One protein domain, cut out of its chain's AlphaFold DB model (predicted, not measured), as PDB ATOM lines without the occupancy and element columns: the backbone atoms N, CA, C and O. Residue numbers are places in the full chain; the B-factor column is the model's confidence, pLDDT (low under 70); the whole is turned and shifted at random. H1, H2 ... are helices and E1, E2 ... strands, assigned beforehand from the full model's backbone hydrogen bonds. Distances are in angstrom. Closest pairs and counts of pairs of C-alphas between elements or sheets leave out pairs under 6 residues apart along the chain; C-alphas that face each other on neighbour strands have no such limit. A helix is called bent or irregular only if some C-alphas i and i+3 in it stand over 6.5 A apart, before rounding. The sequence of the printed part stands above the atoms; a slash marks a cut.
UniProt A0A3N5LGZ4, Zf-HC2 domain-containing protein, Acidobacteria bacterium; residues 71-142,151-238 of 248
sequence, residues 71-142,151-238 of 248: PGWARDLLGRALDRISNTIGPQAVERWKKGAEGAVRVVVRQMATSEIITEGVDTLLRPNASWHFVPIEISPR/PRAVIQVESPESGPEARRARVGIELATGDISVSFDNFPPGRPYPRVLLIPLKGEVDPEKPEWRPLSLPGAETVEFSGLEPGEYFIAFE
ATOM      1  N   PRO A  71     132.502 242.316 202.959       60.88
ATOM      2  CA  PRO A  71     133.239 242.166 201.698       60.88
ATOM      3  C   PRO A  71     134.451 243.101 201.542       60.88
ATOM      4  O   PRO A  71     135.238 242.941 200.608       60.88
ATOM      5  N   GLY A  72     134.566 244.117 202.404       71.81
ATOM      6  CA  GLY A  72     135.574 245.173 202.312       71.81
ATOM      7  C   GLY A  72     136.944 244.758 202.839       71.81
ATOM      8  O   GLY A  72     137.937 244.890 202.127       71.81
ATOM      9  N   TRP A  73     137.011 244.197 204.049       76.12
ATOM     10  CA  TRP A  73     138.292 243.986 204.735       76.12
ATOM     11  C   TRP A  73     139.215 243.008 203.984       76.12
ATOM     12  O   TRP A  73     140.424 243.233 203.927       76.12
ATOM     13  N   ALA A  74     138.666 241.948 203.375       77.62
ATOM     14  CA  ALA A  74     139.450 240.955 202.643       77.62
ATOM     15  C   ALA A  74     140.055 241.572 201.372       77.62
ATOM     16  O   ALA A  74     141.237 241.380 201.074       77.62
ATOM     17  N   ARG A  75     139.272 242.390 200.656       80.81
ATOM     18  CA  ARG A  75     139.752 243.150 199.493       80.81
ATOM     19  C   ARG A  75     140.785 244.198 199.879       80.81
ATOM     20  O   ARG A  75     141.779 244.328 199.176       80.81
ATOM     21  N   ASP A  76     140.597 244.888 200.999       83.19
ATOM     22  CA  ASP A  76     141.569 245.858 201.514       83.19
ATOM     23  C   ASP A  76     142.877 245.175 201.934       83.19
ATOM     24  O   ASP A  76     143.970 245.702 201.723       83.19
ATOM     25  N   LEU A  77     142.787 243.978 202.516       81.81
ATOM     26  CA  LEU A  77     143.945 243.157 202.855       81.81
ATOM     27  C   LEU A  77     144.702 242.718 201.592       81.81
ATOM     28  O   LEU A  77     145.922 242.889 201.533       81.81
ATOM     29  N   LEU A  78     143.992 242.242 200.563       83.44
ATOM     30  CA  LEU A  78     144.585 241.926 199.261       83.44
ATOM     31  C   LEU A  78     145.190 243.176 198.599       83.44
ATOM     32  O   LEU A  78     146.306 243.113 198.098       83.44
ATOM     33  N   GLY A  79     144.514 244.324 198.643       85.25
ATOM     34  CA  GLY A  79     145.024 245.592 198.112       85.25
ATOM     35  C   GLY A  79     146.349 246.001 198.760       85.25
ATOM     36  O   GLY A  79     147.341 246.203 198.062       85.25
ATOM     37  N   ARG A  80     146.409 246.004 200.099       84.00
ATOM     38  CA  ARG A  80     147.641 246.301 200.856       84.00
ATOM     39  C   ARG A  80     148.768 245.313 200.555       84.00
ATOM     40  O   ARG A  80     149.933 245.706 200.476       84.00
ATOM     41  N   ALA A  81     148.428 244.036 200.395       83.44
ATOM     42  CA  ALA A  81     149.366 243.006 199.972       83.44
ATOM     43  C   ALA A  81     149.944 243.304 198.576       83.44
ATOM     44  O   ALA A  81     151.163 243.295 198.405       83.44
ATOM     45  N   LEU A  82     149.088 243.633 197.601       85.06
ATOM     46  CA  LEU A  82     149.485 243.961 196.229       85.06
ATOM     47  C   LEU A  82     150.340 245.221 196.143       85.06
ATOM     48  O   LEU A  82     151.344 245.215 195.432       85.06
ATOM     49  N   ASP A  83     149.984 246.279 196.874       84.12
ATOM     50  CA  ASP A  83     150.738 247.535 196.878       84.12
ATOM     51  C   ASP A  83     152.197 247.305 197.287       84.12
ATOM     52  O   ASP A  83     153.116 247.836 196.659       84.12
ATOM     53  N   ARG A  84     152.422 246.428 198.272       80.81
ATOM     54  CA  ARG A  84     153.763 246.075 198.759       80.81
ATOM     55  C   ARG A  84     154.581 245.274 197.757       80.81
ATOM     56  O   ARG A  84     155.781 245.504 197.631       80.81
ATOM     57  N   ILE A  85     153.953 244.345 197.041       77.94
ATOM     58  CA  ILE A  85     154.654 243.486 196.075       77.94
ATOM     59  C   ILE A  85     154.643 244.030 194.648       77.94
ATOM     60  O   ILE A  85     155.243 243.416 193.766       77.94
ATOM     61  N   SER A  86     153.976 245.159 194.405       83.94
ATOM     62  CA  SER A  86     153.754 245.745 193.078       83.94
ATOM     63  C   SER A  86     155.038 245.880 192.253       83.94
ATOM     64  O   SER A  86     155.068 245.499 191.080       83.94
ATOM     65  N   ASN A  87     156.125 246.318 192.894       81.00
ATOM     66  CA  ASN A  87     157.447 246.459 192.280       81.00
ATOM     67  C   ASN A  87     158.072 245.116 191.867       81.00
ATOM     68  O   ASN A  87     158.847 245.066 190.914       81.00
ATOM     69  N   THR A  88     157.730 244.030 192.560       81.56
ATOM     70  CA  THR A  88     158.252 242.677 192.310       81.56
ATOM     71  C   THR A  88     157.455 241.959 191.228       81.56
ATOM     72  O   THR A  88     158.028 241.311 190.355       81.56
ATOM     73  N   ILE A  89     156.123 242.051 191.280       79.50
ATOM     74  CA  ILE A  89     155.242 241.297 190.375       79.50
ATOM     75  C   ILE A  89     154.995 242.009 189.041       79.50
ATOM     76  O   ILE A  89     154.577 241.355 188.079       79.50
ATOM     77  N   GLY A  90     155.290 243.310 188.978       85.00
ATOM     78  CA  GLY A  90     155.108 244.167 187.814       85.00
ATOM     79  C   GLY A  90     153.673 244.697 187.675       85.00
ATOM     80  O   GLY A  90     152.720 244.075 188.152       85.00
ATOM     81  N   PRO A  91     153.487 245.831 186.976       87.12
ATOM     82  CA  PRO A  91     152.201 246.529 186.911       87.12
ATOM     83  C   PRO A  91     151.098 245.699 186.244       87.12
ATOM     84  O   PRO A  91     149.955 245.738 186.682       87.12
ATOM     85  N   GLN A  92     151.427 244.896 185.228       86.06
ATOM     86  CA  GLN A  92     150.444 244.039 184.555       86.06
ATOM     87  C   GLN A  92     149.846 242.991 185.501       86.06
ATOM     88  O   GLN A  92     148.637 242.776 185.494       86.06
ATOM     89  N   ALA A  93     150.673 242.367 186.344       84.25
ATOM     90  CA  ALA A  93     150.187 241.399 187.318       84.25
ATOM     91  C   ALA A  93     149.299 242.083 188.365       84.25
ATOM     92  O   ALA A  93     148.218 241.581 188.657       84.25
ATOM     93  N   VAL A  94     149.705 243.254 188.873       87.25
ATOM     94  CA  VAL A  94     148.887 244.051 189.806       87.25
ATOM     95  C   VAL A  94     147.503 244.340 189.220       87.25
ATOM     96  O   VAL A  94     146.498 244.112 189.889       87.25
ATOM     97  N   GLU A  95     147.429 244.785 187.964       88.81
ATOM     98  CA  GLU A  95     146.149 245.066 187.301       88.81
ATOM     99  C   GLU A  95     145.271 243.822 187.129       88.81
ATOM    100  O   GLU A  95     144.044 243.924 187.177       88.81
ATOM    101  N   ARG A  96     145.865 242.631 186.976       87.50
ATOM    102  CA  ARG A  96     145.100 241.376 187.007       87.50
ATOM    103  C   ARG A  96     144.521 241.118 188.390       87.50
ATOM    104  O   ARG A  96     143.317 240.913 188.502       87.50
ATOM    105  N   TRP A  97     145.347 241.195 189.429       88.75
ATOM    106  CA  TRP A  97     144.932 240.959 190.812       88.75
ATOM    107  C   TRP A  97     143.874 241.944 191.323       88.75
ATOM    108  O   TRP A  97     143.009 241.561 192.107       88.75
ATOM    109  N   LYS A  98     143.879 243.192 190.839       88.31
ATOM    110  CA  LYS A  98     142.831 244.182 191.147       88.31
ATOM    111  C   LYS A  98     141.432 243.757 190.698       88.31
ATOM    112  O   LYS A  98     140.448 244.255 191.237       88.31
ATOM    113  N   LYS A  99     141.325 242.843 189.728       88.44
ATOM    114  CA  LYS A  99     140.039 242.279 189.287       88.44
ATOM    115  C   LYS A  99     139.519 241.184 190.229       88.44
ATOM    116  O   LYS A  99     138.407 240.707 190.015       88.44
ATOM    117  N   GLY A 100     140.299 240.808 191.243       87.62
ATOM    118  CA  GLY A 100     140.065 239.674 192.134       87.62
ATOM    119  C   GLY A 100     141.024 238.519 191.839       87.62
ATOM    120  O   GLY A 100     141.694 238.505 190.811       87.62
ATOM    121  N   ALA A 101     141.090 237.558 192.753       88.69
ATOM    122  CA  ALA A 101     141.858 236.325 192.633       88.69
ATOM    123  C   ALA A 101     141.137 235.287 191.756       88.69
ATOM    124  O   ALA A 101     139.910 235.309 191.623       88.69
ATOM    125  N   GLU A 102     141.889 234.346 191.182       87.19
ATOM    126  CA  GLU A 102     141.309 233.180 190.496       87.19
ATOM    127  C   GLU A 102     140.659 232.203 191.476       87.19
ATOM    128  O   GLU A 102     139.672 231.552 191.157       87.19
ATOM    129  N   GLY A 103     141.245 232.106 192.663       86.69
ATOM    130  CA  GLY A 103     140.858 231.224 193.745       86.69
ATOM    131  C   GLY A 103     141.430 231.768 195.049       86.69
ATOM    132  O   GLY A 103     142.421 232.506 195.033       86.69
ATOM    133  N   ALA A 104     140.825 231.408 196.173       87.62
ATOM    134  CA  ALA A 104     141.347 231.735 197.486       87.62
ATOM    135  C   ALA A 104     140.937 230.673 198.511       87.62
ATOM    136  O   ALA A 104     139.844 230.121 198.426       87.62
ATOM    137  N   VAL A 105     141.802 230.410 199.489       86.69
ATOM    138  CA  VAL A 105     141.473 229.640 200.699       86.69
ATOM    139  C   VAL A 105     142.010 230.341 201.923       86.69
ATOM    140  O   VAL A 105     143.058 230.984 201.872       86.69
ATOM    141  N   ARG A 106     141.311 230.185 203.041       86.38
ATOM    142  CA  ARG A 106     141.833 230.514 204.359       86.38
ATOM    143  C   ARG A 106     142.468 229.266 204.957       86.38
ATOM    144  O   ARG A 106     141.983 228.155 204.780       86.38
ATOM    145  N   VAL A 107     143.563 229.443 205.663       84.19
ATOM    146  CA  VAL A 107     144.327 228.379 206.311       84.19
ATOM    147  C   VAL A 107     144.656 228.843 207.719       84.19
ATOM    148  O   VAL A 107     145.107 229.966 207.925       84.19
ATOM    149  N   VAL A 108     144.389 227.986 208.693       85.00
ATOM    150  CA  VAL A 108     144.659 228.236 210.105       85.00
ATOM    151  C   VAL A 108     145.799 227.321 210.508       85.00
ATOM    152  O   VAL A 108     145.633 226.103 210.549       85.00
ATOM    153  N   VAL A 109     146.960 227.905 210.784       82.56
ATOM    154  CA  VAL A 109     148.140 227.200 211.280       82.56
ATOM    155  C   VAL A 109     148.099 227.255 212.802       82.56
ATOM    156  O   VAL A 109     148.162 228.330 213.396       82.56
ATOM    157  N   ARG A 110     147.969 226.099 213.455       80.81
ATOM    158  CA  ARG A 110     147.944 225.996 214.923       80.81
ATOM    159  C   ARG A 110     149.171 225.254 215.434       80.81
ATOM    160  O   ARG A 110     149.670 224.344 214.772       80.81
ATOM    161  N   GLN A 111     149.616 225.592 216.645       72.19
ATOM    162  CA  GLN A 111     150.587 224.759 217.354       72.19
ATOM    163  C   GLN A 111     149.961 223.384 217.636       72.19
ATOM    164  O   GLN A 111     148.794 223.292 218.006       72.19
ATOM    165  N   MET A 112     150.747 222.318 217.472       61.25
ATOM    166  CA  MET A 112     150.367 220.936 217.810       61.25
ATOM    167  C   MET A 112     149.243 220.320 216.959       61.25
ATOM    168  O   MET A 112     148.225 219.859 217.465       61.25
ATOM    169  N   ALA A 113     149.492 220.217 215.653       61.62
ATOM    170  CA  ALA A 113     148.782 219.330 214.730       61.62
ATOM    171  C   ALA A 113     147.289 219.596 214.462       61.62
ATOM    172  O   ALA A 113     146.613 218.752 213.880       61.62
ATOM    173  N   THR A 114     146.776 220.774 214.804       62.66
ATOM    174  CA  THR A 114     145.359 221.139 214.612       62.66
ATOM    175  C   THR A 114     145.172 222.209 213.534       62.66
ATOM    176  O   THR A 114     144.392 223.143 213.691       62.66
ATOM    177  N   SER A 115     145.914 222.105 212.428       74.25
ATOM    178  CA  SER A 115     145.759 223.062 211.326       74.25
ATOM    179  C   SER A 115     144.531 222.746 210.473       74.25
ATOM    180  O   SER A 115     144.201 221.580 210.252       74.25
ATOM    181  N   GLU A 116     143.877 223.788 209.972       80.25
ATOM    182  CA  GLU A 116     142.612 223.699 209.241       80.25
ATOM    183  C   GLU A 116     142.687 224.498 207.937       80.25
ATOM    184  O   GLU A 116     143.371 225.519 207.858       80.25
ATOM    185  N   ILE A 117     141.970 224.045 206.909       76.62
ATOM    186  CA  ILE A 117     141.778 224.798 205.670       76.62
ATOM    187  C   ILE A 117     140.289 225.112 205.543       76.62
ATOM    188  O   ILE A 117     139.456 224.211 205.583       76.62
ATOM    189  N   ILE A 118     139.967 226.392 205.388       78.06
ATOM    190  CA  ILE A 118     138.614 226.934 205.381       78.06
ATOM    191  C   ILE A 118     138.367 227.610 204.031       78.06
ATOM    192  O   ILE A 118     139.116 228.489 203.605       78.06
ATOM    193  N   THR A 119     137.305 227.198 203.347       74.88
ATOM    194  CA  THR A 119     136.916 227.724 202.026       74.88
ATOM    195  C   THR A 119     135.777 228.738 202.107       74.88
ATOM    196  O   THR A 119     135.405 229.327 201.103       74.88
ATOM    197  N   GLU A 120     135.192 228.934 203.285       70.81
ATOM    198  CA  GLU A 120     134.034 229.804 203.480       70.81
ATOM    199  C   GLU A 120     134.432 231.289 203.513       70.81
ATOM    200  O   GLU A 120     135.470 231.663 204.065       70.81
ATOM    201  N   GLY A 121     133.605 232.147 202.903       68.50
ATOM    202  CA  GLY A 121     133.760 233.608 202.934       68.50
ATOM    203  C   GLY A 121     134.877 234.180 202.044       68.50
ATOM    204  O   GLY A 121     135.043 235.397 201.952       68.50
ATOM    205  N   VAL A 122     135.610 233.324 201.331       79.19
ATOM    206  CA  VAL A 122     136.679 233.724 200.399       79.19
ATOM    207  C   VAL A 122     136.149 234.254 199.062       79.19
ATOM    208  O   VAL A 122     136.904 234.856 198.303       79.19
ATOM    209  N   ASP A 123     134.849 234.097 198.788       79.19
ATOM    210  CA  ASP A 123     134.194 234.511 197.537       79.19
ATOM    211  C   ASP A 123     134.356 236.006 197.238       79.19
ATOM    212  O   ASP A 123     134.378 236.437 196.086       79.19
ATOM    213  N   THR A 124     134.515 236.818 198.280       80.19
ATOM    214  CA  THR A 124     134.699 238.271 198.172       80.19
ATOM    215  C   THR A 124     136.036 238.649 197.526       80.19
ATOM    216  O   THR A 124     136.139 239.712 196.898       80.19
ATOM    217  N   LEU A 125     137.037 237.766 197.632       82.62
ATOM    218  CA  LEU A 125     138.351 237.892 197.002       82.62
ATOM    219  C   LEU A 125     138.344 237.443 195.544       82.62
ATOM    220  O   LEU A 125     139.253 237.809 194.801       82.62
ATOM    221  N   LEU A 126     137.358 236.650 195.132       85.31
ATOM    222  CA  LEU A 126     137.329 236.043 193.810       85.31
ATOM    223  C   LEU A 126     136.926 237.058 192.742       85.31
ATOM    224  O   LEU A 126     136.066 237.922 192.940       85.31
ATOM    225  N   ARG A 127     137.552 236.942 191.570       85.12
ATOM    226  CA  ARG A 127     137.116 237.676 190.383       85.12
ATOM    227  C   ARG A 127     135.751 237.160 189.906       85.12
ATOM    228  O   ARG A 127     135.436 235.983 190.102       85.12
ATOM    229  N   PRO A 128     134.961 237.979 189.193       79.38
ATOM    230  CA  PRO A 128     133.813 237.472 188.452       79.38
ATOM    231  C   PRO A 128     134.255 236.344 187.508       79.38
ATOM    232  O   PRO A 128     135.216 236.512 186.758       79.38
ATOM    233  N   ASN A 129     133.556 235.207 187.539       78.00
ATOM    234  CA  ASN A 129     133.897 233.996 186.776       78.00
ATOM    235  C   ASN A 129     135.236 233.342 187.172       78.00
ATOM    236  O   ASN A 129     135.896 232.732 186.330       78.00
ATOM    237  N   ALA A 130     135.654 233.477 188.434       80.88
ATOM    238  CA  ALA A 130     136.714 232.655 189.009       80.88
ATOM    239  C   ALA A 130     136.491 231.172 188.679       80.88
ATOM    240  O   ALA A 130     135.403 230.633 188.883       80.88
ATOM    241  N   SER A 131     137.520 230.534 188.126       69.44
ATOM    242  CA  SER A 131     137.430 229.172 187.595       69.44
ATOM    243  C   SER A 131     137.905 228.111 188.585       69.44
ATOM    244  O   SER A 131     138.181 226.998 188.178       69.44
ATOM    245  N   TRP A 132     138.110 228.427 189.863       72.19
ATOM    246  CA  TRP A 132     138.698 227.485 190.819       72.19
ATOM    247  C   TRP A 132     137.693 227.167 191.918       72.19
ATOM    248  O   TRP A 132     137.303 228.051 192.680       72.19
ATOM    249  N   HIS A 133     137.281 225.901 192.003       66.00
ATOM    250  CA  HIS A 133     136.387 225.405 193.047       66.00
ATOM    251  C   HIS A 133     137.173 224.560 194.049       66.00
ATOM    252  O   HIS A 133     137.834 223.589 193.679       66.00
ATOM    253  N   PHE A 134     137.109 224.933 195.326       66.25
ATOM    254  CA  PHE A 134     137.826 224.254 196.402       66.25
ATOM    255  C   PHE A 134     136.947 223.161 197.000       66.25
ATOM    256  O   PHE A 134     135.858 223.443 197.497       66.25
ATOM    257  N   VAL A 135     137.422 221.916 196.955       63.19
ATOM    258  CA  VAL A 135     136.721 220.758 197.513       63.19
ATOM    259  C   VAL A 135     137.577 220.164 198.633       63.19
ATOM    260  O   VAL A 135     138.735 219.797 198.395       63.19
ATOM    261  N   PRO A 136     137.050 220.060 199.866       60.38
ATOM    262  CA  PRO A 136     137.773 219.398 200.940       60.38
ATOM    263  C   PRO A 136     137.986 217.923 200.585       60.38
ATOM    264  O   PRO A 136     137.044 217.219 200.224       60.38
ATOM    265  N   ILE A 137     139.233 217.453 200.676       61.41
ATOM    266  CA  ILE A 137     139.549 216.029 200.558       61.41
ATOM    267  C   ILE A 137     139.832 215.500 201.958       61.41
ATOM    268  O   ILE A 137     140.797 215.903 202.605       61.41
ATOM    269  N   GLU A 138     139.033 214.535 202.409       53.31
ATOM    270  CA  GLU A 138     139.417 213.712 203.552       53.31
ATOM    271  C   GLU A 138     140.626 212.856 203.159       53.31
ATOM    272  O   GLU A 138     140.510 211.879 202.411       53.31
ATOM    273  N   ILE A 139     141.815 213.198 203.662       52.31
ATOM    274  CA  ILE A 139     142.962 212.303 203.525       52.31
ATOM    275  C   ILE A 139     142.759 211.148 204.499       52.31
ATOM    276  O   ILE A 139     143.104 211.223 205.676       52.31
ATOM    277  N   SER A 140     142.208 210.046 204.000       40.47
ATOM    278  CA  SER A 140     142.213 208.784 204.735       40.47
ATOM    279  C   SER A 140     143.668 208.362 205.010       40.47
ATOM    280  O   SER A 140     144.406 208.090 204.060       40.47
ATOM    281  N   PRO A 141     144.096 208.192 206.278       46.19
ATOM    282  CA  PRO A 141     145.471 207.805 206.623       46.19
ATOM    283  C   PRO A 141     145.845 206.367 206.204       46.19
ATOM    284  O   PRO A 141     146.928 205.880 206.518       46.19
ATOM    285  N   ARG A 142     144.961 205.645 205.500       39.34
ATOM    286  CA  ARG A 142     145.111 204.212 205.195       39.34
ATOM    287  C   ARG A 142     145.876 203.890 203.907       39.34
ATOM    288  O   ARG A 142     146.151 202.718 203.664       39.34
ATOM    289  N   PRO A 151     151.186 213.814 209.288       52.19
ATOM    290  CA  PRO A 151     149.795 214.041 208.928       52.19
ATOM    291  C   PRO A 151     149.667 215.398 208.218       52.19
ATOM    292  O   PRO A 151     150.306 216.378 208.603       52.19
ATOM    293  N   ARG A 152     148.887 215.425 207.132       59.56
ATOM    294  CA  ARG A 152     148.727 216.585 206.247       59.56
ATOM    295  C   ARG A 152     147.237 216.884 206.124       59.56
ATOM    296  O   ARG A 152     146.469 215.964 205.864       59.56
ATOM    297  N   ALA A 153     146.821 218.130 206.309       58.47
ATOM    298  CA  ALA A 153     145.498 218.571 205.857       58.47
ATOM    299  C   ALA A 153     145.640 218.971 204.386       58.47
ATOM    300  O   ALA A 153     146.557 219.730 204.089       58.47
ATOM    301  N   VAL A 154     144.816 218.452 203.464       63.06
ATOM    302  CA  VAL A 154     144.896 218.787 202.030       63.06
ATOM    303  C   VAL A 154     143.521 219.158 201.492       63.06
ATOM    304  O   VAL A 154     142.572 218.389 201.615       63.06
ATOM    305  N   ILE A 155     143.440 220.308 200.830       65.38
ATOM    306  CA  ILE A 155     142.314 220.681 199.975       65.38
ATOM    307  C   ILE A 155     142.772 220.612 198.528       65.38
ATOM    308  O   ILE A 155     143.837 221.130 198.182       65.38
ATOM    309  N   GLN A 156     141.958 219.975 197.687       63.84
ATOM    310  CA  GLN A 156     142.146 219.994 196.244       63.84
ATOM    311  C   GLN A 156     141.215 221.024 195.626       63.84
ATOM    312  O   GLN A 156     140.054 221.171 196.000       63.84
ATOM    313  N   VAL A 157     141.755 221.733 194.656       66.31
ATOM    314  CA  VAL A 157     141.068 222.711 193.838       66.31
ATOM    315  C   VAL A 157     140.894 222.097 192.472       66.31
ATOM    316  O   VAL A 157     141.864 221.565 191.936       66.31
ATOM    317  N   GLU A 158     139.693 222.155 191.914       59.62
ATOM    318  CA  GLU A 158     139.432 221.719 190.544       59.62
ATOM    319  C   GLU A 158     138.896 222.891 189.718       59.62
ATOM    320  O   GLU A 158     138.061 223.676 190.177       59.62
ATOM    321  N   SER A 159     139.394 223.005 188.486       61.03
ATOM    322  CA  SER A 159     138.748 223.801 187.440       61.03
ATOM    323  C   SER A 159     137.336 223.255 187.157       61.03
ATOM    324  O   SER A 159     137.146 222.042 187.250       61.03
ATOM    325  N   PRO A 160     136.340 224.079 186.760       58.41
ATOM    326  CA  PRO A 160     135.018 223.604 186.338       58.41
ATOM    327  C   PRO A 160     135.085 222.670 185.121       58.41
ATOM    328  O   PRO A 160     134.134 221.934 184.852       58.41
ATOM    329  N   GLU A 161     136.206 222.670 184.394       62.59
ATOM    330  CA  GLU A 161     136.541 221.641 183.411       62.59
ATOM    331  C   GLU A 161     136.559 220.268 184.107       62.59
ATOM    332  O   GLU A 161     137.508 219.913 184.794       62.59
ATOM    333  N   SER A 162     135.490 219.485 183.952       54.16
ATOM    334  CA  SER A 162     135.375 218.156 184.561       54.16
ATOM    335  C   SER A 162     136.142 217.119 183.731       54.16
ATOM    336  O   SER A 162     135.847 216.938 182.550       54.16
ATOM    337  N   GLY A 163     137.093 216.396 184.330       64.19
ATOM    338  CA  GLY A 163     137.796 215.299 183.653       64.19
ATOM    339  C   GLY A 163     139.207 215.017 184.182       64.19
ATOM    340  O   GLY A 163     139.700 215.721 185.057       64.19
ATOM    341  N   PRO A 164     139.894 213.985 183.657       64.50
ATOM    342  CA  PRO A 164     141.266 213.653 184.053       64.50
ATOM    343  C   PRO A 164     142.286 214.746 183.695       64.50
ATOM    344  O   PRO A 164     143.353 214.791 184.299       64.50
ATOM    345  N   GLU A 165     141.944 215.628 182.754       67.12
ATOM    346  CA  GLU A 165     142.755 216.776 182.323       67.12
ATOM    347  C   GLU A 165     142.387 218.077 183.053       67.12
ATOM    348  O   GLU A 165     142.959 219.128 182.767       67.12
ATOM    349  N   ALA A 166     141.450 218.017 184.008       69.31
ATOM    350  CA  ALA A 166     141.095 219.160 184.833       69.31
ATOM    351  C   ALA A 166     142.344 219.693 185.536       69.31
ATOM    352  O   ALA A 166     143.071 218.934 186.191       69.31
ATOM    353  N   ARG A 167     142.571 221.004 185.422       74.38
ATOM    354  CA  ARG A 167     143.618 221.691 186.183       74.38
ATOM    355  C   ARG A 167     143.289 221.557 187.654       74.38
ATOM    356  O   ARG A 167     142.158 221.843 188.062       74.38
ATOM    357  N   ARG A 168     144.280 221.139 188.433       75.81
ATOM    358  CA  ARG A 168     144.129 220.983 189.870       75.81
ATOM    359  C   ARG A 168     145.203 221.748 190.602       75.81
ATOM    360  O   ARG A 168     146.333 221.849 190.133       75.81
ATOM    361  N   ALA A 169     144.860 222.238 191.779       79.44
ATOM    362  CA  ALA A 169     145.869 222.534 192.778       79.44
ATOM    363  C   ALA A 169     145.580 221.776 194.053       79.44
ATOM    364  O   ALA A 169     144.441 221.423 194.334       79.44
ATOM    365  N   ARG A 170     146.611 221.541 194.848       82.00
ATOM    366  CA  ARG A 170     146.476 221.001 196.190       82.00
ATOM    367  C   ARG A 170     147.177 221.926 197.150       82.00
ATOM    368  O   ARG A 170     148.381 222.134 197.023       82.00
ATOM    369  N   VAL A 171     146.419 222.447 198.102       82.12
ATOM    370  CA  VAL A 171     146.944 223.165 199.258       82.12
ATOM    371  C   VAL A 171     147.053 222.157 200.386       82.12
ATOM    372  O   VAL A 171     146.054 221.540 200.746       82.12
ATOM    373  N   GLY A 172     148.251 221.967 200.920       82.88
ATOM    374  CA  GLY A 172     148.528 221.070 202.025       82.88
ATOM    375  C   GLY A 172     149.206 221.784 203.186       82.88
ATOM    376  O   GLY A 172     150.104 222.582 202.946       82.88
ATOM    377  N   ILE A 173     148.840 221.457 204.424       80.19
ATOM    378  CA  ILE A 173     149.541 221.919 205.632       80.19
ATOM    379  C   ILE A 173     150.210 220.722 206.300       80.19
ATOM    380  O   ILE A 173     149.533 219.733 206.596       80.19
ATOM    381  N   GLU A 174     151.517 220.792 206.534       82.94
ATOM    382  CA  GLU A 174     152.238 219.820 207.351       82.94
ATOM    383  C   GLU A 174     152.003 220.116 208.834       82.94
ATOM    384  O   GLU A 174     152.446 221.122 209.376       82.94
ATOM    385  N   LEU A 175     151.299 219.215 209.516       76.00
ATOM    386  CA  LEU A 175     150.813 219.445 210.877       76.00
ATOM    387  C   LEU A 175     151.921 219.531 211.941       76.00
ATOM    388  O   LEU A 175     151.688 220.072 213.020       76.00
ATOM    389  N   ALA A 176     153.101 218.972 211.659       74.19
ATOM    390  CA  ALA A 176     154.230 218.962 212.588       74.19
ATOM    391  C   ALA A 176     155.012 220.284 212.582       74.19
ATOM    392  O   ALA A 176     155.497 220.711 213.626       74.19
ATOM    393  N   THR A 177     155.144 220.903 211.410       77.50
ATOM    394  CA  THR A 177     155.955 222.107 211.183       77.50
ATOM    395  C   THR A 177     155.102 223.360 211.011       77.50
ATOM    396  O   THR A 177     155.588 224.458 211.255       77.50
ATOM    397  N   GLY A 178     153.828 223.205 210.637       77.69
ATOM    398  CA  GLY A 178     152.973 224.304 210.196       77.69
ATOM    399  C   GLY A 178     153.251 224.734 208.754       77.69
ATOM    400  O   GLY A 178     152.665 225.712 208.292       77.69
ATOM    401  N   ASP A 179     154.118 224.016 208.033       85.38
ATOM    402  CA  ASP A 179     154.525 224.392 206.685       85.38
ATOM    403  C   ASP A 179     153.362 224.218 205.703       85.38
ATOM    404  O   ASP A 179     152.687 223.184 205.655       85.38
ATOM    405  N   ILE A 180     153.134 225.239 204.882       85.31
ATOM    406  CA  ILE A 180     152.095 225.235 203.857       85.31
ATOM    407  C   ILE A 180     152.737 224.909 202.518       85.31
ATOM    408  O   ILE A 180     153.769 225.449 202.145       85.31
ATOM    409  N   SER A 181     152.088 224.058 201.744       86.81
ATOM    410  CA  SER A 181     152.544 223.625 200.430       86.81
ATOM    411  C   SER A 181     151.410 223.749 199.427       86.81
ATOM    412  O   SER A 181     150.307 223.270 199.670       86.81
ATOM    413  N   VAL A 182     151.664 224.375 198.286       85.12
ATOM    414  CA  VAL A 182     150.713 224.473 197.178       85.12
ATOM    415  C   VAL A 182     151.331 223.787 195.975       85.12
ATOM    416  O   VAL A 182     152.418 224.151 195.548       85.12
ATOM    417  N   SER A 183     150.668 222.769 195.447       85.19
ATOM    418  CA  SER A 183     151.111 222.033 194.257       85.19
ATOM    419  C   SER A 183     150.069 222.137 193.159       85.19
ATOM    420  O   SER A 183     148.886 222.278 193.463       85.19
ATOM    421  N   PHE A 184     150.498 222.086 191.904       81.75
ATOM    422  CA  PHE A 184     149.625 222.158 190.737       81.75
ATOM    423  C   PHE A 184     149.719 220.855 189.946       81.75
ATOM    424  O   PHE A 184     150.806 220.478 189.524       81.75
ATOM    425  N   ASP A 185     148.589 220.190 189.707       79.88
ATOM    426  CA  ASP A 185     148.524 219.014 188.838       79.88
ATOM    427  C   ASP A 185     147.837 219.370 187.509       79.88
ATOM    428  O   ASP A 185     146.939 220.219 187.454       79.88
ATOM    429  N   ASN A 186     148.217 218.667 186.438       75.06
ATOM    430  CA  ASN A 186     147.590 218.758 185.113       75.06
ATOM    431  C   ASN A 186     147.580 220.178 184.510       75.06
ATOM    432  O   ASN A 186     146.625 220.576 183.838       75.06
ATOM    433  N   PHE A 187     148.630 220.969 184.743       76.69
ATOM    434  CA  PHE A 187     148.728 222.298 184.143       76.69
ATOM    435  C   PHE A 187     149.183 222.208 182.670       76.69
ATOM    436  O   PHE A 187     150.127 221.467 182.379       76.69
ATOM    437  N   PRO A 188     148.550 222.933 181.720       73.62
ATOM    438  CA  PRO A 188     148.878 222.806 180.302       73.62
ATOM    439  C   PRO A 188     150.347 223.148 179.995       73.62
ATOM    440  O   PRO A 188     150.842 224.178 180.468       73.62
ATOM    441  N   PRO A 189     151.041 222.352 179.160       75.56
ATOM    442  CA  PRO A 189     152.425 222.629 178.799       75.56
ATOM    443  C   PRO A 189     152.541 223.975 178.075       75.56
ATOM    444  O   PRO A 189     151.694 224.343 177.262       75.56
ATOM    445  N   GLY A 190     153.607 224.719 178.375       75.75
ATOM    446  CA  GLY A 190     153.866 226.033 177.778       75.75
ATOM    447  C   GLY A 190     153.083 227.193 178.399       75.75
ATOM    448  O   GLY A 190     153.321 228.337 178.018       75.75
ATOM    449  N   ARG A 191     152.198 226.939 179.376       76.44
ATOM    450  CA  ARG A 191     151.566 228.001 180.170       76.44
ATOM    451  C   ARG A 191     152.302 228.213 181.492       76.44
ATOM    452  O   ARG A 191     152.691 227.234 182.129       76.44
ATOM    453  N   PRO A 192     152.487 229.468 181.932       76.69
ATOM    454  CA  PRO A 192     153.038 229.733 183.251       76.69
ATOM    455  C   PRO A 192     152.038 229.307 184.332       76.69
ATOM    456  O   PRO A 192     150.845 229.588 184.219       76.69
ATOM    457  N   TYR A 193     152.534 228.666 185.389       80.12
ATOM    458  CA  TYR A 193     151.748 228.409 186.596       80.12
ATOM    459  C   TYR A 193     151.289 229.730 187.233       80.12
ATOM    460  O   TYR A 193     152.041 230.714 187.183       80.12
ATOM    461  N   PRO A 194     150.088 229.772 187.839       80.62
ATOM    462  CA  PRO A 194     149.612 230.964 188.523       80.62
ATOM    463  C   PRO A 194     150.484 231.242 189.749       80.62
ATOM    464  O   PRO A 194     150.888 230.324 190.468       80.62
ATOM    465  N   ARG A 195     150.761 232.521 190.011       84.19
ATOM    466  CA  ARG A 195     151.425 232.925 191.255       84.19
ATOM    467  C   ARG A 195     150.500 232.689 192.447       84.19
ATOM    468  O   ARG A 195     149.286 232.859 192.339       84.19
ATOM    469  N   VAL A 196     151.090 232.349 193.588       85.31
ATOM    470  CA  VAL A 196     150.373 232.140 194.848       85.31
ATOM    471  C   VAL A 196     150.814 233.201 195.849       85.31
ATOM    472  O   VAL A 196     152.008 233.457 196.010       85.31
ATOM    473  N   LEU A 197     149.850 233.832 196.514       84.88
ATOM    474  CA  LEU A 197     150.096 234.808 197.572       84.88
ATOM    475  C   LEU A 197     149.637 234.235 198.910       84.88
ATOM    476  O   LEU A 197     148.484 233.834 199.014       84.88
ATOM    477  N   LEU A 198     150.515 234.239 199.916       86.12
ATOM    478  CA  LEU A 198     150.166 233.948 201.308       86.12
ATOM    479  C   LEU A 198     150.074 235.268 202.085       86.12
ATOM    480  O   LEU A 198     151.028 236.044 202.089       86.12
ATOM    481  N   ILE A 199     148.933 235.531 202.719       84.88
ATOM    482  CA  ILE A 199     148.630 236.807 203.373       84.88
ATOM    483  C   ILE A 199     148.169 236.542 204.815       84.88
ATOM    484  O   ILE A 199     147.117 235.937 204.984       84.88
ATOM    485  N   PRO A 200     148.892 236.978 205.859       84.06
ATOM    486  CA  PRO A 200     148.437 236.819 207.244       84.06
ATOM    487  C   PRO A 200     147.189 237.678 207.536       84.06
ATOM    488  O   PRO A 200     147.107 238.822 207.082       84.06
ATOM    489  N   LEU A 201     146.221 237.140 208.292       79.88
ATOM    490  CA  LEU A 201     144.964 237.823 208.659       79.88
ATOM    491  C   LEU A 201     145.079 238.650 209.949       79.88
ATOM    492  O   LEU A 201     144.399 239.669 210.071       79.88
ATOM    493  N   LYS A 202     145.900 238.221 210.916       71.44
ATOM    494  CA  LYS A 202     146.120 238.929 212.190       71.44
ATOM    495  C   LYS A 202     147.542 239.484 212.279       71.44
ATOM    496  O   LYS A 202     148.486 238.855 211.813       71.44
ATOM    497  N   GLY A 203     147.655 240.649 212.920       55.34
ATOM    498  CA  GLY A 203     148.897 241.392 213.145       55.34
ATOM    499  C   GLY A 203     148.930 242.724 212.391       55.34
ATOM    500  O   GLY A 203     148.481 242.817 211.246       55.34
ATOM    501  N   GLU A 204     149.478 243.773 213.017       43.44
ATOM    502  CA  GLU A 204     150.087 244.845 212.229       43.44
ATOM    503  C   GLU A 204     151.181 244.171 211.419       43.44
ATOM    504  O   GLU A 204     152.142 243.647 211.980       43.44
ATOM    505  N   VAL A 205     151.009 244.104 210.102       46.88
ATOM    506  CA  VAL A 205     152.097 243.613 209.274       46.88
ATOM    507  C   VAL A 205     153.204 244.647 209.375       46.88
ATOM    508  O   VAL A 205     153.104 245.690 208.718       46.88
ATOM    509  N   ASP A 206     154.198 244.349 210.212       42.28
ATOM    510  CA  ASP A 206     155.366 245.182 210.455       42.28
ATOM    511  C   ASP A 206     155.913 245.640 209.091       42.28
ATOM    512  O   ASP A 206     156.319 244.803 208.274       42.28
ATOM    513  N   PRO A 207     155.851 246.949 208.779       40.03
ATOM    514  CA  PRO A 207     156.288 247.463 207.489       40.03
ATOM    515  C   PRO A 207     157.788 247.240 207.249       40.03
ATOM    516  O   PRO A 207     158.211 247.268 206.093       40.03
ATOM    517  N   GLU A 208     158.576 246.977 208.298       36.75
ATOM    518  CA  GLU A 208     160.010 246.682 208.213       36.75
ATOM    519  C   GLU A 208     160.325 245.176 208.207       36.75
ATOM    520  O   GLU A 208     161.438 244.786 207.847       36.75
ATOM    521  N   LYS A 209     159.350 244.317 208.544       40.06
ATOM    522  CA  LYS A 209     159.484 242.848 208.540       40.06
ATOM    523  C   LYS A 209     158.284 242.139 207.904       40.06
ATOM    524  O   LYS A 209     157.661 241.284 208.535       40.06
ATOM    525  N   PRO A 210     157.935 242.431 206.642       37.88
ATOM    526  CA  PRO A 210     157.002 241.572 205.943       37.88
ATOM    527  C   PRO A 210     157.665 240.199 205.773       37.88
ATOM    528  O   PRO A 210     158.581 240.053 204.963       37.88
ATOM    529  N   GLU A 211     157.194 239.171 206.484       47.06
ATOM    530  CA  GLU A 211     157.420 237.773 206.089       47.06
ATOM    531  C   GLU A 211     156.587 237.477 204.839       47.06
ATOM    532  O   GLU A 211     155.615 236.730 204.812       47.06
ATOM    533  N   TRP A 212     156.963 238.163 203.769       48.94
ATOM    534  CA  TRP A 212     156.476 237.973 202.427       48.94
ATOM    535  C   TRP A 212     157.530 237.165 201.697       48.94
ATOM    536  O   TRP A 212     158.550 237.696 201.256       48.94
ATOM    537  N   ARG A 213     157.292 235.862 201.561       49.53
ATOM    538  CA  ARG A 213     158.061 235.045 200.626       49.53
ATOM    539  C   ARG A 213     157.316 235.033 199.295       49.53
ATOM    540  O   ARG A 213     156.220 234.476 199.240       49.53
ATOM    541  N   PRO A 214     157.849 235.653 198.223       43.19
ATOM    542  CA  PRO A 214     157.296 235.457 196.896       43.19
ATOM    543  C   PRO A 214     157.407 233.971 196.570       43.19
ATOM    544  O   PRO A 214     158.496 233.435 196.388       43.19
ATOM    545  N   LEU A 215     156.264 233.309 196.528       43.59
ATOM    546  CA  LEU A 215     156.158 231.882 196.296       43.59
ATOM    547  C   LEU A 215     155.325 231.693 195.036       43.59
ATOM    548  O   LEU A 215     154.174 231.285 195.015       43.59
ATOM    549  N   SER A 216     155.912 232.147 193.938       44.31
ATOM    550  CA  SER A 216     156.622 231.212 193.078       44.31
ATOM    551  C   SER A 216     157.142 231.939 191.860       44.31
ATOM    552  O   SER A 216     156.446 232.724 191.214       44.31
ATOM    553  N   LEU A 217     158.404 231.657 191.552       45.75
ATOM    554  CA  LEU A 217     158.940 231.908 190.228       45.75
ATOM    555  C   LEU A 217     157.996 231.255 189.205       45.75
ATOM    556  O   LEU A 217     157.492 230.155 189.461       45.75
ATOM    557  N   PRO A 218     157.751 231.894 188.052       44.06
ATOM    558  CA  PRO A 218     156.998 231.263 186.977       44.06
ATOM    559  C   PRO A 218     157.617 229.888 186.670       44.06
ATOM    560  O   PRO A 218     158.787 229.830 186.300       44.06
ATOM    561  N   GLY A 219     156.869 228.791 186.851       51.78
ATOM    562  CA  GLY A 219     157.348 227.441 186.505       51.78
ATOM    563  C   GLY A 219     157.471 226.418 187.642       51.78
ATOM    564  O   GLY A 219     157.733 225.257 187.340       51.78
ATOM    565  N   ALA A 220     157.304 226.795 188.914       57.41
ATOM    566  CA  ALA A 220     157.388 225.832 190.016       57.41
ATOM    567  C   ALA A 220     156.083 225.023 190.164       57.41
ATOM    568  O   ALA A 220     155.028 225.581 190.452       57.41
ATOM    569  N   GLU A 221     156.177 223.702 189.995       74.44
ATOM    570  CA  GLU A 221     155.076 222.740 190.182       74.44
ATOM    571  C   GLU A 221     154.605 222.669 191.647       74.44
ATOM    572  O   GLU A 221     153.481 222.262 191.936       74.44
ATOM    573  N   THR A 222     155.460 223.074 192.594       80.25
ATOM    574  CA  THR A 222     155.160 223.129 194.030       80.25
ATOM    575  C   THR A 222     155.791 224.355 194.687       80.25
ATOM    576  O   THR A 222     156.866 224.814 194.304       80.25
ATOM    577  N   VAL A 223     155.081 224.881 195.675       82.44
ATOM    578  CA  VAL A 223     155.277 226.159 196.347       82.44
ATOM    579  C   VAL A 223     155.244 225.882 197.853       82.44
ATOM    580  O   VAL A 223     154.195 225.501 198.356       82.44
ATOM    581  N   GLU A 224     156.357 226.024 198.575       85.31
ATOM    582  CA  GLU A 224     156.447 225.730 200.017       85.31
ATOM    583  C   GLU A 224     156.702 226.987 200.861       85.31
ATOM    584  O   GLU A 224     157.713 227.668 200.687       85.31
ATOM    585  N   PHE A 225     155.803 227.267 201.804       84.56
ATOM    586  CA  PHE A 225     155.914 228.299 202.829       84.56
ATOM    587  C   PHE A 225     156.300 227.632 204.148       84.56
ATOM    588  O   PHE A 225     155.490 226.909 204.726       84.56
ATOM    589  N   SER A 226     157.522 227.876 204.617       85.38
ATOM    590  CA  SER A 226     158.043 227.274 205.843       85.38
ATOM    591  C   SER A 226     158.379 228.292 206.923       85.38
ATOM    592  O   SER A 226     158.661 229.458 206.626       85.38
ATOM    593  N   GLY A 227     158.366 227.827 208.175       83.38
ATOM    594  CA  GLY A 227     158.658 228.660 209.346       83.38
ATOM    595  C   GLY A 227     157.556 229.671 209.661       83.38
ATOM    596  O   GLY A 227     157.856 230.747 210.162       83.38
ATOM    597  N   LEU A 228     156.305 229.337 209.331       82.81
ATOM    598  CA  LEU A 228     155.152 230.185 209.611       82.81
ATOM    599  C   LEU A 228     154.854 230.209 211.110       82.81
ATOM    600  O   LEU A 228     154.856 229.172 211.778       82.81
ATOM    601  N   GLU A 229     154.553 231.394 211.630       85.06
ATOM    602  CA  GLU A 229     154.021 231.516 212.980       85.06
ATOM    603  C   GLU A 229     152.603 230.911 213.076       85.06
ATOM    604  O   GLU A 229     151.868 230.825 212.089       85.06
ATOM    605  N   PRO A 230     152.172 230.467 214.264       85.56
ATOM    606  CA  PRO A 230     150.784 230.086 214.474       85.56
ATOM    607  C   PRO A 230     149.860 231.277 214.205       85.56
ATOM    608  O   PRO A 230     150.024 232.350 214.786       85.56
ATOM    609  N   GLY A 231     148.866 231.090 213.344       85.44
ATOM    610  CA  GLY A 231     148.001 232.173 212.911       85.44
ATOM    611  C   GLY A 231     147.074 231.796 211.766       85.44
ATOM    612  O   GLY A 231     147.001 230.651 211.321       85.44
ATOM    613  N   GLU A 232     146.337 232.791 211.294       85.94
ATOM    614  CA  GLU A 232     145.433 232.663 210.157       85.94
ATOM    615  C   GLU A 232     146.062 233.309 208.925       85.94
ATOM    616  O   GLU A 232     146.554 234.438 208.994       85.94
ATOM    617  N   TYR A 233     145.990 232.622 207.787       86.06
ATOM    618  CA  TYR A 233     146.504 233.097 206.508       86.06
ATOM    619  C   TYR A 233     145.471 232.920 205.389       86.06
ATOM    620  O   TYR A 233     144.655 232.000 205.406       86.06
ATOM    621  N   PHE A 234     145.518 233.788 204.384       87.12
ATOM    622  CA  PHE A 234     144.874 233.592 203.093       87.12
ATOM    623  C   PHE A 234     145.898 233.130 202.078       87.12
ATOM    624  O   PHE A 234     146.973 233.710 201.971       87.12
ATOM    625  N   ILE A 235     145.523 232.142 201.282       87.94
ATOM    626  CA  ILE A 235     146.235 231.742 200.079       87.94
ATOM    627  C   ILE A 235     145.376 232.177 198.905       87.94
ATOM    628  O   ILE A 235     144.273 231.664 198.737       87.94
ATOM    629  N   ALA A 236     145.869 233.109 198.098       88.25
ATOM    630  CA  ALA A 236     145.189 233.582 196.901       88.25
ATOM    631  C   ALA A 236     145.962 233.167 195.642       88.25
ATOM    632  O   ALA A 236     147.195 233.137 195.643       88.25
ATOM    633  N   PHE A 237     145.239 232.878 194.561       87.50
ATOM    634  CA  PHE A 237     145.790 232.411 193.287       87.50
ATOM    635  C   PHE A 237     145.665 233.487 192.205       87.50
ATOM    636  O   PHE A 237     144.615 234.125 192.070       87.50
ATOM    637  N   GLU A 238     146.731 233.687 191.428       87.38
ATOM    638  CA  GLU A 238     146.763 234.691 190.364       87.38
ATOM    639  C   GLU A 238     145.710 234.401 189.290       87.38
ATOM    640  O   GLU A 238     145.609 233.257 188.837       87.38
TER     641      GLU A 238
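What this domain is: This is residues 71 to 142 and 151 to 238 of the 248 residues of the protein "Zf-HC2 domain-containing protein" of Acidobacteria bacterium (UniProt A0A3N5LGZ4). Look for a sandwich of two twisted antiparallel sheets face to face, E3 E4 E5 E6 E8 and E2 E1 E9 E7, with H1 lying across the outside of the smaller one. H2 folds back beside H1, and tiny H3 packs over E1 on that same outside. The printed part has 160 residues, with three named helices and nine named strands in the order H1 H2 E1 E2 H3 E3 E4 E5 E6 E7 E8 E9. The class is mixed, helices and strands; the whole is compact, with a radius of gyration of the C-alphas of 15.2 A and spans of 45 by 39 by 29 A.

How they stand to each other: Begin with the larger sheet, in order E3, residues 133 to 137, E4, 152 to 158, E5, 168 to 174, E6, 180 to 185, and E8, 222 to 225; it is strongly twisted. E4 E5 E6 is a meander, each strand the antiparallel neighbour of the one before, and its two pairs are hairpins. Within hydrogen-bond range you find N 135 and O 156 at 2.9 A, N 157 and O 169 at 2.7 A, N 172 and O 181 at 2.7 A, and N 225 and O 180 at 2.7 A. Facing it is the second sheet, in order E2, residues 116 to 118, E1, 103 to 109, E9, 231 to 237, and E7, 196 to 200. Its pairs include N 118 and O 106 at 2.7 A in the hairpin E1 and E2, N 107 and O 233 at 2.8 A, and N 234 and O 199 at 2.7 A. The parts that face each other are 9.9 A centre to centre. H1, residues 71 to 89, is on the second sheet, in two layers, a helix on one face of a sheet; its height over the sheet is 9.6 A, and it lies over E9 and E7. Its closest C-alphas to E7 are those of Ala 81 and Ile 199, 7.1 A. H3, residues 122 to 125, is on the same face, and the closest C-alphas of H1 and H3, which touch, are those of Pro 71 and Thr 124, 5.5 A. H2, residues 91 to 97, and H1 form a helical hairpin; they only just touch, with 3 pairs of C-alphas within 8 A, the closest being Ser 86 and Val 94 at 6.1 A. Every O i to N i+4 pair is within range in H2, 12 of 15 in H1, and H3 is too short for one.

Where its parts are: Find C-alpha 71 at (133.239, 242.166, 201.698); from there H1 runs 24.8 A, irregular, with C-alphas 84 and 87 7.5 A apart and a kink of 43 degrees near residue 83. E1 measures 19.4 A, E5 19.3 A and E4 19.0 A. E9 runs 19.7 A to C-alpha 237 at (145.790, 232.411, 193.287).

The domain as a whole: The C-alphas farthest apart are those of Pro 91 and Arg 142, 46.6 A. Residues 143 to 150 are not printed, and C-alphas 142 and 151 are 11.5 A apart across the cut. Of the links printed whole, E7 to E8, residues 201 to 221, is long. The mean pLDDT of the printed part is 73.5, and 50 residues are under 70, among them 133 to 142, 151 to 166 and 203 to 220.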